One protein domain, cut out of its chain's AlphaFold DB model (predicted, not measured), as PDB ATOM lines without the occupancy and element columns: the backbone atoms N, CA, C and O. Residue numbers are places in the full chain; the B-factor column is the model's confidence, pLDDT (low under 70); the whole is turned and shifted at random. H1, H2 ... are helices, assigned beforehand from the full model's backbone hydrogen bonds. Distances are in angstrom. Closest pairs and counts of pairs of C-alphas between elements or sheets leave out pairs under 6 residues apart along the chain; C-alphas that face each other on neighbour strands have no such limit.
ATOM      1  N   ASP A 113     196.948 202.766 188.050       94.06
ATOM      2  CA  ASP A 113     196.061 202.807 189.212       94.06
ATOM      3  C   ASP A 113     195.751 201.365 189.649       94.06
ATOM      4  O   ASP A 113     195.121 200.639 188.876       94.06
ATOM      5  N   PRO A 114     196.156 200.934 190.860       90.19
ATOM      6  CA  PRO A 114     195.927 199.572 191.349       90.19
ATOM      7  C   PRO A 114     194.460 199.134 191.378       90.19
ATOM      8  O   PRO A 114     194.178 197.941 191.316       90.19
ATOM      9  N   LEU A 115     193.524 200.077 191.506       89.50
ATOM     10  CA  LEU A 115     192.095 199.778 191.599       89.50
ATOM     11  C   LEU A 115     191.408 199.765 190.231       89.50
ATOM     12  O   LEU A 115     190.253 199.343 190.114       89.50
ATOM     13  N   ARG A 116     192.094 200.228 189.182       89.31
ATOM     14  CA  ARG A 116     191.538 200.279 187.834       89.31
ATOM     15  C   ARG A 116     191.685 198.919 187.159       89.31
ATOM     16  O   ARG A 116     192.776 198.363 187.046       89.31
ATOM     17  N   ARG A 117     190.568 198.387 186.655       86.88
ATOM     18  CA  ARG A 117     190.565 197.125 185.901       86.88
ATOM     19  C   ARG A 117     191.469 197.229 184.674       86.88
ATOM     20  O   ARG A 117     191.366 198.186 183.913       86.88
ATOM     21  N   GLY A 118     192.325 196.226 184.490       85.12
ATOM     22  CA  GLY A 118     193.266 196.160 183.370       85.12
ATOM     23  C   GLY A 118     194.529 197.010 183.538       85.12
ATOM     24  O   GLY A 118     195.328 197.064 182.608       85.12
ATOM     25  N   ALA A 119     194.738 197.661 184.690       88.25
ATOM     26  CA  ALA A 119     196.014 198.303 184.977       88.25
ATOM     27  C   ALA A 119     197.132 197.252 185.068       88.25
ATOM     28  O   ALA A 119     196.976 196.228 185.730       88.25
ATOM     29  N   ASP A 120     198.263 197.520 184.411       88.88
ATOM     30  CA  ASP A 120     199.433 196.644 184.449       88.88
ATOM     31  C   ASP A 120     200.345 197.005 185.643       88.88
ATOM     32  O   ASP A 120     201.042 198.031 185.597       88.88
ATOM     33  N   PRO A 121     200.390 196.181 186.709       86.75
ATOM     34  CA  PRO A 121     201.242 196.440 187.868       86.75
ATOM     35  C   PRO A 121     202.737 196.378 187.523       86.75
ATOM     36  O   PRO A 121     203.559 196.985 188.219       86.75
ATOM     37  N   HIS A 122     203.112 195.701 186.433       89.38
ATOM     38  CA  HIS A 122     204.503 195.576 186.016       89.38
ATOM     39  C   HIS A 122     205.121 196.939 185.659       89.38
ATOM     40  O   HIS A 122     206.309 197.170 185.896       89.38
ATOM     41  N   GLN A 123     204.326 197.903 185.183       90.12
ATOM     42  CA  GLN A 123     204.828 199.251 184.904       90.12
ATOM     43  C   GLN A 123     205.327 199.966 186.166       90.12
ATOM     44  O   GLN A 123     206.394 200.588 186.152       90.12
ATOM     45  N   ALA A 124     204.581 199.868 187.271       92.00
ATOM     46  CA  ALA A 124     205.011 200.413 188.557       92.00
ATOM     47  C   ALA A 124     206.241 199.663 189.076       92.00
ATOM     48  O   ALA A 124     207.217 200.288 189.497       92.00
ATOM     49  N   TRP A 125     206.238 198.331 188.967       90.38
ATOM     50  CA  TRP A 125     207.359 197.481 189.363       90.38
ATOM     51  C   TRP A 125     208.682 197.879 188.695       90.38
ATOM     52  O   TRP A 125     209.702 198.050 189.368       90.38
ATOM     53  N   VAL A 126     208.678 198.076 187.375       91.12
ATOM     54  CA  VAL A 126     209.877 198.465 186.617       91.12
ATOM     55  C   VAL A 126     210.408 199.823 187.077       91.12
ATOM     56  O   VAL A 126     211.620 199.992 187.230       91.12
ATOM     57  N   ARG A 127     209.523 200.794 187.335       91.75
ATOM     58  CA  ARG A 127     209.915 202.125 187.828       91.75
ATOM     59  C   ARG A 127     210.497 202.056 189.241       91.75
ATOM     60  O   ARG A 127     211.502 202.706 189.520       91.75
ATOM     61  N   ILE A 128     209.892 201.254 190.117       91.56
ATOM     62  CA  ILE A 128     210.329 201.097 191.509       91.56
ATOM     63  C   ILE A 128     211.676 200.372 191.584       91.56
ATOM     64  O   ILE A 128     212.593 200.857 192.244       91.56
ATOM     65  N   SER A 129     211.818 199.242 190.891       89.31
ATOM     66  CA  SER A 129     213.016 198.391 190.954       89.31
ATOM     67  C   SER A 129     214.274 199.059 190.393       89.31
ATOM     68  O   SER A 129     215.372 198.806 190.882       89.31
ATOM     69  N   LYS A 130     214.130 199.958 189.409       90.19
ATOM     70  CA  LYS A 130     215.248 200.721 188.825       90.19
ATOM     71  C   LYS A 130     215.623 201.979 189.615       90.19
ATOM     72  O   LYS A 130     216.635 202.613 189.315       90.19
ATOM     73  N   SER A 131     214.817 202.382 190.593       90.94
ATOM     74  CA  SER A 131     215.000 203.649 191.297       90.94
ATOM     75  C   SER A 131     215.861 203.506 192.551       90.94
ATOM     76  O   SER A 131     215.700 202.589 193.351       90.94
ATOM     77  N   LYS A 132     216.738 204.490 192.771       89.00
ATOM     78  CA  LYS A 132     217.514 204.640 194.016       89.00
ATOM     79  C   LYS A 132     216.778 205.450 195.089       89.00
ATOM     80  O   LYS A 132     217.289 205.581 196.200       89.00
ATOM     81  N   LYS A 133     215.617 206.031 194.759       91.69
ATOM     82  CA  LYS A 133     214.804 206.801 195.710       91.69
ATOM     83  C   LYS A 133     214.253 205.876 196.798       91.69
ATOM     84  O   LYS A 133     214.108 204.671 196.597       91.69
ATOM     85  N   ALA A 134     213.918 206.466 197.939       92.88
ATOM     86  CA  ALA A 134     213.237 205.754 199.005       92.88
ATOM     87  C   ALA A 134     211.877 205.224 198.519       92.88
ATOM     88  O   ALA A 134     211.150 205.938 197.822       92.88
ATOM     89  N   ILE A 135     211.515 204.000 198.910       91.88
ATOM     90  CA  ILE A 135     210.242 203.378 198.518       91.88
ATOM     91  C   ILE A 135     209.052 204.236 198.940       91.88
ATOM     92  O   ILE A 135     208.100 204.396 198.179       91.88
ATOM     93  N   GLY A 136     209.145 204.896 200.098       93.19
ATOM     94  CA  GLY A 136     208.111 205.813 200.532       93.19
ATOM     95  C   GLY A 136     207.932 207.001 199.579       93.19
ATOM     96  O   GLY A 136     206.808 207.425 199.318       93.19
ATOM     97  N   ALA A 137     209.010 207.543 199.014       94.31
ATOM     98  CA  ALA A 137     208.903 208.613 198.023       94.31
ATOM     99  C   ALA A 137     208.286 208.103 196.711       94.31
ATOM    100  O   ALA A 137     207.435 208.776 196.139       94.31
ATOM    101  N   LEU A 138     208.661 206.897 196.276       94.75
ATOM    102  CA  LEU A 138     208.146 206.286 195.047       94.75
ATOM    103  C   LEU A 138     206.650 205.972 195.128       94.75
ATOM    104  O   LEU A 138     205.933 206.229 194.172       94.75
ATOM    105  N   LEU A 139     206.165 205.500 196.277       94.25
ATOM    106  CA  LEU A 139     204.736 205.254 196.492       94.25
ATOM    107  C   LEU A 139     203.894 206.542 196.531       94.25
ATOM    108  O   LEU A 139     202.683 206.473 196.364       94.25
ATOM    109  N   MET A 140     204.500 207.713 196.758       95.25
ATOM    110  CA  MET A 140     203.793 208.999 196.653       95.25
ATOM    111  C   MET A 140     203.817 209.589 195.246       95.25
ATOM    112  O   MET A 140     203.020 210.484 194.952       95.25
ATOM    113  N   ASP A 141     204.729 209.127 194.396       95.81
ATOM    114  CA  ASP A 141     204.904 209.637 193.045       95.81
ATOM    115  C   ASP A 141     203.751 209.147 192.160       95.81
ATOM    116  O   ASP A 141     203.676 207.973 191.797       95.81
ATOM    117  N   GLN A 142     202.837 210.059 191.815       96.12
ATOM    118  CA  GLN A 142     201.640 209.711 191.046       96.12
ATOM    119  C   GLN A 142     201.965 209.239 189.621       96.12
ATOM    120  O   GLN A 142     201.112 208.592 189.024       96.12
ATOM    121  N   ALA A 143     203.172 209.499 189.096       95.75
ATOM    122  CA  ALA A 143     203.641 208.960 187.815       95.75
ATOM    123  C   ALA A 143     204.175 207.517 187.936       95.75
ATOM    124  O   ALA A 143     204.290 206.794 186.944       95.75
ATOM    125  N   VAL A 144     204.507 207.080 189.154       94.81
ATOM    126  CA  VAL A 144     204.891 205.693 189.452       94.81
ATOM    127  C   VAL A 144     203.662 204.863 189.789       94.81
ATOM    128  O   VAL A 144     203.507 203.775 189.236       94.81
ATOM    129  N   LEU A 145     202.807 205.376 190.675       94.50
ATOM    130  CA  LEU A 145     201.613 204.697 191.163       94.50
ATOM    131  C   LEU A 145     200.523 205.730 191.460       94.50
ATOM    132  O   LEU A 145     200.638 206.531 192.394       94.50
ATOM    133  N   ALA A 146     199.462 205.733 190.659       96.00
ATOM    134  CA  ALA A 146     198.377 206.689 190.825       96.00
ATOM    135  C   ALA A 146     197.495 206.306 192.024       96.00
ATOM    136  O   ALA A 146     197.271 205.133 192.307       96.00
ATOM    137  N   GLY A 147     196.985 207.304 192.750       94.12
ATOM    138  CA  GLY A 147     196.002 207.095 193.819       94.12
ATOM    139  C   GLY A 147     196.601 206.924 195.212       94.12
ATOM    140  O   GLY A 147     195.998 207.376 196.188       94.12
ATOM    141  N   VAL A 148     197.818 206.384 195.336       94.38
ATOM    142  CA  VAL A 148     198.429 206.179 196.657       94.38
ATOM    143  C   VAL A 148     198.714 207.520 197.342       94.38
ATOM    144  O   VAL A 148     199.273 208.467 196.779       94.38
ATOM    145  N   GLY A 149     198.233 207.630 198.578       93.56
ATOM    146  CA  GLY A 149     198.404 208.782 199.457       93.56
ATOM    147  C   GLY A 149     199.191 208.422 200.711       93.56
ATOM    148  O   GLY A 149     199.589 207.275 200.905       93.56
ATOM    149  N   ASN A 150     199.384 209.406 201.592       94.75
ATOM    150  CA  ASN A 150     200.250 209.244 202.758       94.75
ATOM    151  C   ASN A 150     199.802 208.099 203.684       94.75
ATOM    152  O   ASN A 150     200.639 207.310 204.110       94.75
ATOM    153  N   VAL A 151     198.492 207.994 203.937       93.75
ATOM    154  CA  VAL A 151     197.905 206.942 204.783       93.75
ATOM    155  C   VAL A 151     198.170 205.560 204.188       93.75
ATOM    156  O   VAL A 151     198.802 204.734 204.834       93.75
ATOM    157  N   TYR A 152     197.773 205.332 202.931       93.06
ATOM    158  CA  TYR A 152     197.963 204.035 202.276       93.06
ATOM    159  C   TYR A 152     199.433 203.653 202.140       93.06
ATOM    160  O   TYR A 152     199.784 202.514 202.407       93.06
ATOM    161  N   ARG A 153     200.315 204.592 201.790       94.62
ATOM    162  CA  ARG A 153     201.755 204.324 201.772       94.62
ATOM    163  C   ARG A 153     202.258 203.849 203.135       94.62
ATOM    164  O   ARG A 153     203.018 202.887 203.187       94.62
ATOM    165  N   ALA A 154     201.902 204.556 204.207       93.81
ATOM    166  CA  ALA A 154     202.357 204.217 205.551       93.81
ATOM    167  C   ALA A 154     201.836 202.837 205.969       93.81
ATOM    168  O   ALA A 154     202.622 202.011 206.422       93.81
ATOM    169  N   GLU A 155     200.552 202.568 205.729       94.75
ATOM    170  CA  GLU A 155     199.914 201.290 206.046       94.75
ATOM    171  C   GLU A 155     200.526 200.124 205.259       94.75
ATOM    172  O   GLU A 155     200.864 199.097 205.841       94.75
ATOM    173  N   LEU A 156     200.729 200.289 203.947       92.19
ATOM    174  CA  LEU A 156     201.343 199.266 203.096       92.19
ATOM    175  C   LEU A 156     202.756 198.929 203.577       92.19
ATOM    176  O   LEU A 156     203.093 197.765 203.775       92.19
ATOM    177  N   LEU A 157     203.587 199.945 203.805       92.19
ATOM    178  CA  LEU A 157     204.962 199.735 204.247       92.19
ATOM    179  C   LEU A 157     205.024 199.122 205.650       92.19
ATOM    180  O   LEU A 157     205.820 198.213 205.872       92.19
ATOM    181  N   PHE A 158     204.152 199.558 206.561       92.50
ATOM    182  CA  PHE A 158     204.037 198.985 207.898       92.50
ATOM    183  C   PHE A 158     203.667 197.498 207.849       92.50
ATOM    184  O   PHE A 158     204.377 196.679 208.432       92.50
ATOM    185  N   ARG A 159     202.624 197.131 207.090       93.12
ATOM    186  CA  ARG A 159     202.185 195.731 206.930       93.12
ATOM    187  C   ARG A 159     203.269 194.816 206.372       93.12
ATOM    188  O   ARG A 159     203.288 193.635 206.700       93.12
ATOM    189  N   HIS A 160     204.170 195.353 205.553       89.75
ATOM    190  CA  HIS A 160     205.277 194.599 204.966       89.75
ATOM    191  C   HIS A 160     206.604 194.737 205.733       89.75
ATOM    192  O   HIS A 160     207.615 194.198 205.286       89.75
ATOM    193  N   GLY A 161     206.636 195.441 206.872       90.69
ATOM    194  CA  GLY A 161     207.859 195.635 207.660       90.69
ATOM    195  C   GLY A 161     208.941 196.447 206.936       90.69
ATOM    196  O   GLY A 161     210.131 196.268 207.186       90.69
ATOM    197  N   ILE A 162     208.545 197.326 206.013       88.94
ATOM    198  CA  ILE A 162     209.446 198.105 205.164       88.94
ATOM    199  C   ILE A 162     209.571 199.527 205.718       88.94
ATOM    200  O   ILE A 162     208.580 200.212 205.953       88.94
ATOM    201  N   SER A 163     210.800 200.022 205.881       89.00
ATOM    202  CA  SER A 163     211.026 201.421 206.265       89.00
ATOM    203  C   SER A 163     210.660 202.385 205.131       89.00
ATOM    204  O   SER A 163     211.021 202.159 203.975       89.00
ATOM    205  N   LEU A 164     210.046 203.526 205.471       84.94
ATOM    206  CA  LEU A 164     209.786 204.638 204.542       84.94
ATOM    207  C   LEU A 164     211.040 205.080 203.781       84.94
ATOM    208  O   LEU A 164     210.949 205.410 202.598       84.94
ATOM    209  N   ASN A 165     212.188 205.057 204.466       85.94
ATOM    210  CA  ASN A 165     213.491 205.472 203.947       85.94
ATOM    211  C   ASN A 165     214.281 204.311 203.325       85.94
ATOM    212  O   ASN A 165     215.394 204.525 202.839       85.94
ATOM    213  N   GLY A 166     213.729 203.093 203.338       73.56
ATOM    214  CA  GLY A 166     214.307 201.954 202.639       73.56
ATOM    215  C   GLY A 166     214.483 202.303 201.166       73.56
ATOM    216  O   GLY A 166     213.580 202.870 200.543       73.56
ATOM    217  N   ARG A 167     215.660 202.011 200.604       65.88
ATOM    218  CA  ARG A 167     215.861 202.146 199.154       65.88
ATOM    219  C   ARG A 167     214.932 201.146 198.459       65.88
ATOM    220  O   ARG A 167     214.436 200.224 199.105       65.88
ATOM    221  N   GLY A 168     214.663 201.342 197.166       58.62
ATOM    222  CA  GLY A 168     213.901 200.382 196.362       58.62
ATOM    223  C   GLY A 168     214.308 198.923 196.629       58.62
ATOM    224  O   GLY A 168     215.391 198.653 197.146       58.62
ATOM    225  N   ILE A 169     213.426 197.995 196.259       55.09
ATOM    226  CA  ILE A 169     213.327 196.580 196.681       55.09
ATOM    227  C   ILE A 169     214.639 195.784 196.855       55.09
ATOM    228  O   ILE A 169     214.675 194.837 197.629       55.09
ATOM    229  N   SER A 170     215.737 196.201 196.228       47.28
ATOM    230  CA  SER A 170     217.110 195.761 196.513       47.28
ATOM    231  C   SER A 170     217.526 195.681 197.997       47.28
ATOM    232  O   SER A 170     218.482 194.974 198.292       47.28
ATOM    233  N   SER A 171     216.844 196.360 198.932       41.78
ATOM    234  CA  SER A 171     217.098 196.228 200.381       41.78
ATOM    235  C   SER A 171     216.008 195.481 201.167       41.78
ATOM    236  O   SER A 171     216.004 195.547 202.394       41.78
ATOM    237  N   LEU A 172     215.068 194.796 200.504       47.16
ATOM    238  CA  LEU A 172     214.045 193.976 201.165       47.16
ATOM    239  C   LEU A 172     214.605 192.607 201.557       47.16
ATOM    240  O   LEU A 172     214.325 191.591 200.930       47.16
ATOM    241  N   THR A 173     215.386 192.571 202.631       40.09
ATOM    242  CA  THR A 173     215.556 191.348 203.416       40.09
ATOM    243  C   THR A 173     214.418 191.271 204.426       40.09
ATOM    244  O   THR A 173     214.518 191.812 205.524       40.09
ATOM    245  N   THR A 174     213.326 190.606 204.067       39.78
ATOM    246  CA  THR A 174     212.338 190.123 205.039       39.78
ATOM    247  C   THR A 174     212.412 188.605 205.066       39.78
ATOM    248  O   THR A 174     212.032 187.966 204.091       39.78
ATOM    249  N   ASN A 175     212.944 188.048 206.159       39.78
ATOM    250  CA  ASN A 175     212.740 186.668 206.624       39.78
ATOM    251  C   ASN A 175     212.484 185.606 205.532       39.78
ATOM    252  O   ASN A 175     211.467 184.921 205.550       39.78
ATOM    253  N   GLY A 176     213.417 185.454 204.586       35.78
ATOM    254  CA  GLY A 176     213.517 184.250 203.756       35.78
ATOM    255  C   GLY A 176     212.431 184.003 202.700       35.78
ATOM    256  O   GLY A 176     212.371 182.883 202.203       35.78
ATOM    257  N   LEU A 177     211.610 184.984 202.306       37.00
ATOM    258  CA  LEU A 177     210.649 184.798 201.205       37.00
ATOM    259  C   LEU A 177     211.013 185.640 199.968       37.00
ATOM    260  O   LEU A 177     211.173 186.858 200.083       37.00
ATOM    261  N   PRO A 178     211.149 185.030 198.773       34.84
ATOM    262  CA  PRO A 178     211.491 185.762 197.565       34.84
ATOM    263  C   PRO A 178     210.327 186.638 197.079       34.84
ATOM    264  O   PRO A 178     209.214 186.178 196.858       34.84
ATOM    265  N   CYS A 179     210.674 187.911 196.898       44.94
ATOM    266  CA  CYS A 179     210.162 189.057 196.135       44.94
ATOM    267  C   CYS A 179     208.923 189.009 195.193       44.94
ATOM    268  O   CYS A 179     208.587 190.049 194.631       44.94
ATOM    269  N   GLY A 180     208.240 187.883 194.981       37.81
ATOM    270  CA  GLY A 180     207.188 187.730 193.964       37.81
ATOM    271  C   GLY A 180     205.739 187.922 194.428       37.81
ATOM    272  O   GLY A 180     204.847 187.839 193.594       37.81
ATOM    273  N   GLN A 181     205.473 188.154 195.720       39.22
ATOM    274  CA  GLN A 181     204.105 188.062 196.276       39.22
ATOM    275  C   GLN A 181     203.546 189.346 196.916       39.22
ATOM    276  O   GLN A 181     202.438 189.335 197.440       39.22
ATOM    277  N   ILE A 182     204.263 190.473 196.878       46.38
ATOM    278  CA  ILE A 182     203.848 191.692 197.607       46.38
ATOM    279  C   ILE A 182     202.706 192.461 196.902       46.38
ATOM    280  O   ILE A 182     202.076 193.312 197.516       46.38
ATOM    281  N   LEU A 183     202.393 192.156 195.636       40.31
ATOM    282  CA  LEU A 183     201.395 192.903 194.847       40.31
ATOM    283  C   LEU A 183     200.250 192.037 194.293       40.31
ATOM    284  O   LEU A 183     199.530 192.481 193.403       40.31
ATOM    285  N   SER A 184     200.083 190.811 194.793       30.70
ATOM    286  CA  SER A 184     199.081 189.851 194.311       30.70
ATOM    287  C   SER A 184     198.093 189.431 195.403       30.70
ATOM    288  O   SER A 184     197.937 188.237 195.657       30.70
ATOM    289  N   ASN A 185     197.459 190.406 196.058       32.44
ATOM    290  CA  ASN A 185     196.196 190.220 196.777       32.44
ATOM    291  C   ASN A 185     195.417 191.534 196.868       32.44
ATOM    292  O   ASN A 185     196.032 192.543 197.281       32.44
TER     293      ASN A 185
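Overview. This is residues 113 to 185 of the 185 residues of the protein "DNA-(apurinic or apyrimidinic site) lyase" of Rhodococcus sp. P27 (UniProt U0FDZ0). This is a domain of little regular structure, in which the short helices H2 and H3 fold back on each other as a hairpin, H1 is near H2 at a steep angle, and a long stretch without a named element, residues 160 to 185, follows H3. Of the 73 printed residues, 25 are in the three named helices, H1, H2, H3 along the chain; the class is all helix, with no named strand. The whole is compact, with a radius of gyration of the C-alphas of 11.7 A and spans of 32 by 23 by 22 A.

Arrangement. H3, residues 150 to 159, touches H2, residues 135 to 140, closest at the C-alphas of Arg 153 and Leu 139, 6.1 A apart. This helical hairpin runs opposite ways at a shallow tilt of 33 degrees, only just short of steep. H1, residues 121 to 129, is close to H2 but not clearly touching; the closest C-alphas, of Ile 128 and Leu 138, are 6.6 A apart. They run opposite ways at a steep tilt of 49 degrees. H1 and H3 are apart. In H1, H2 and H3 every O i to N i+4 pair is within hydrogen-bond range.

Along the chain. H3 measures 14.3 A from C-alpha 150 at (200.250, 209.244, 202.758) to C-alpha 159; H2 measures 8.8 A. H1 measures 12.3 A, beginning at C-alpha 121, (201.242, 196.440, 187.868).

Size, cuts and confidence. The C-alphas farthest apart, of Arg 117 and Asn 175, are 32.1 A apart. The printed part has no cut; the link from H1 to H2 is tight, that from H2 to H3 short. Residues 167 to 185 have pLDDT under 70.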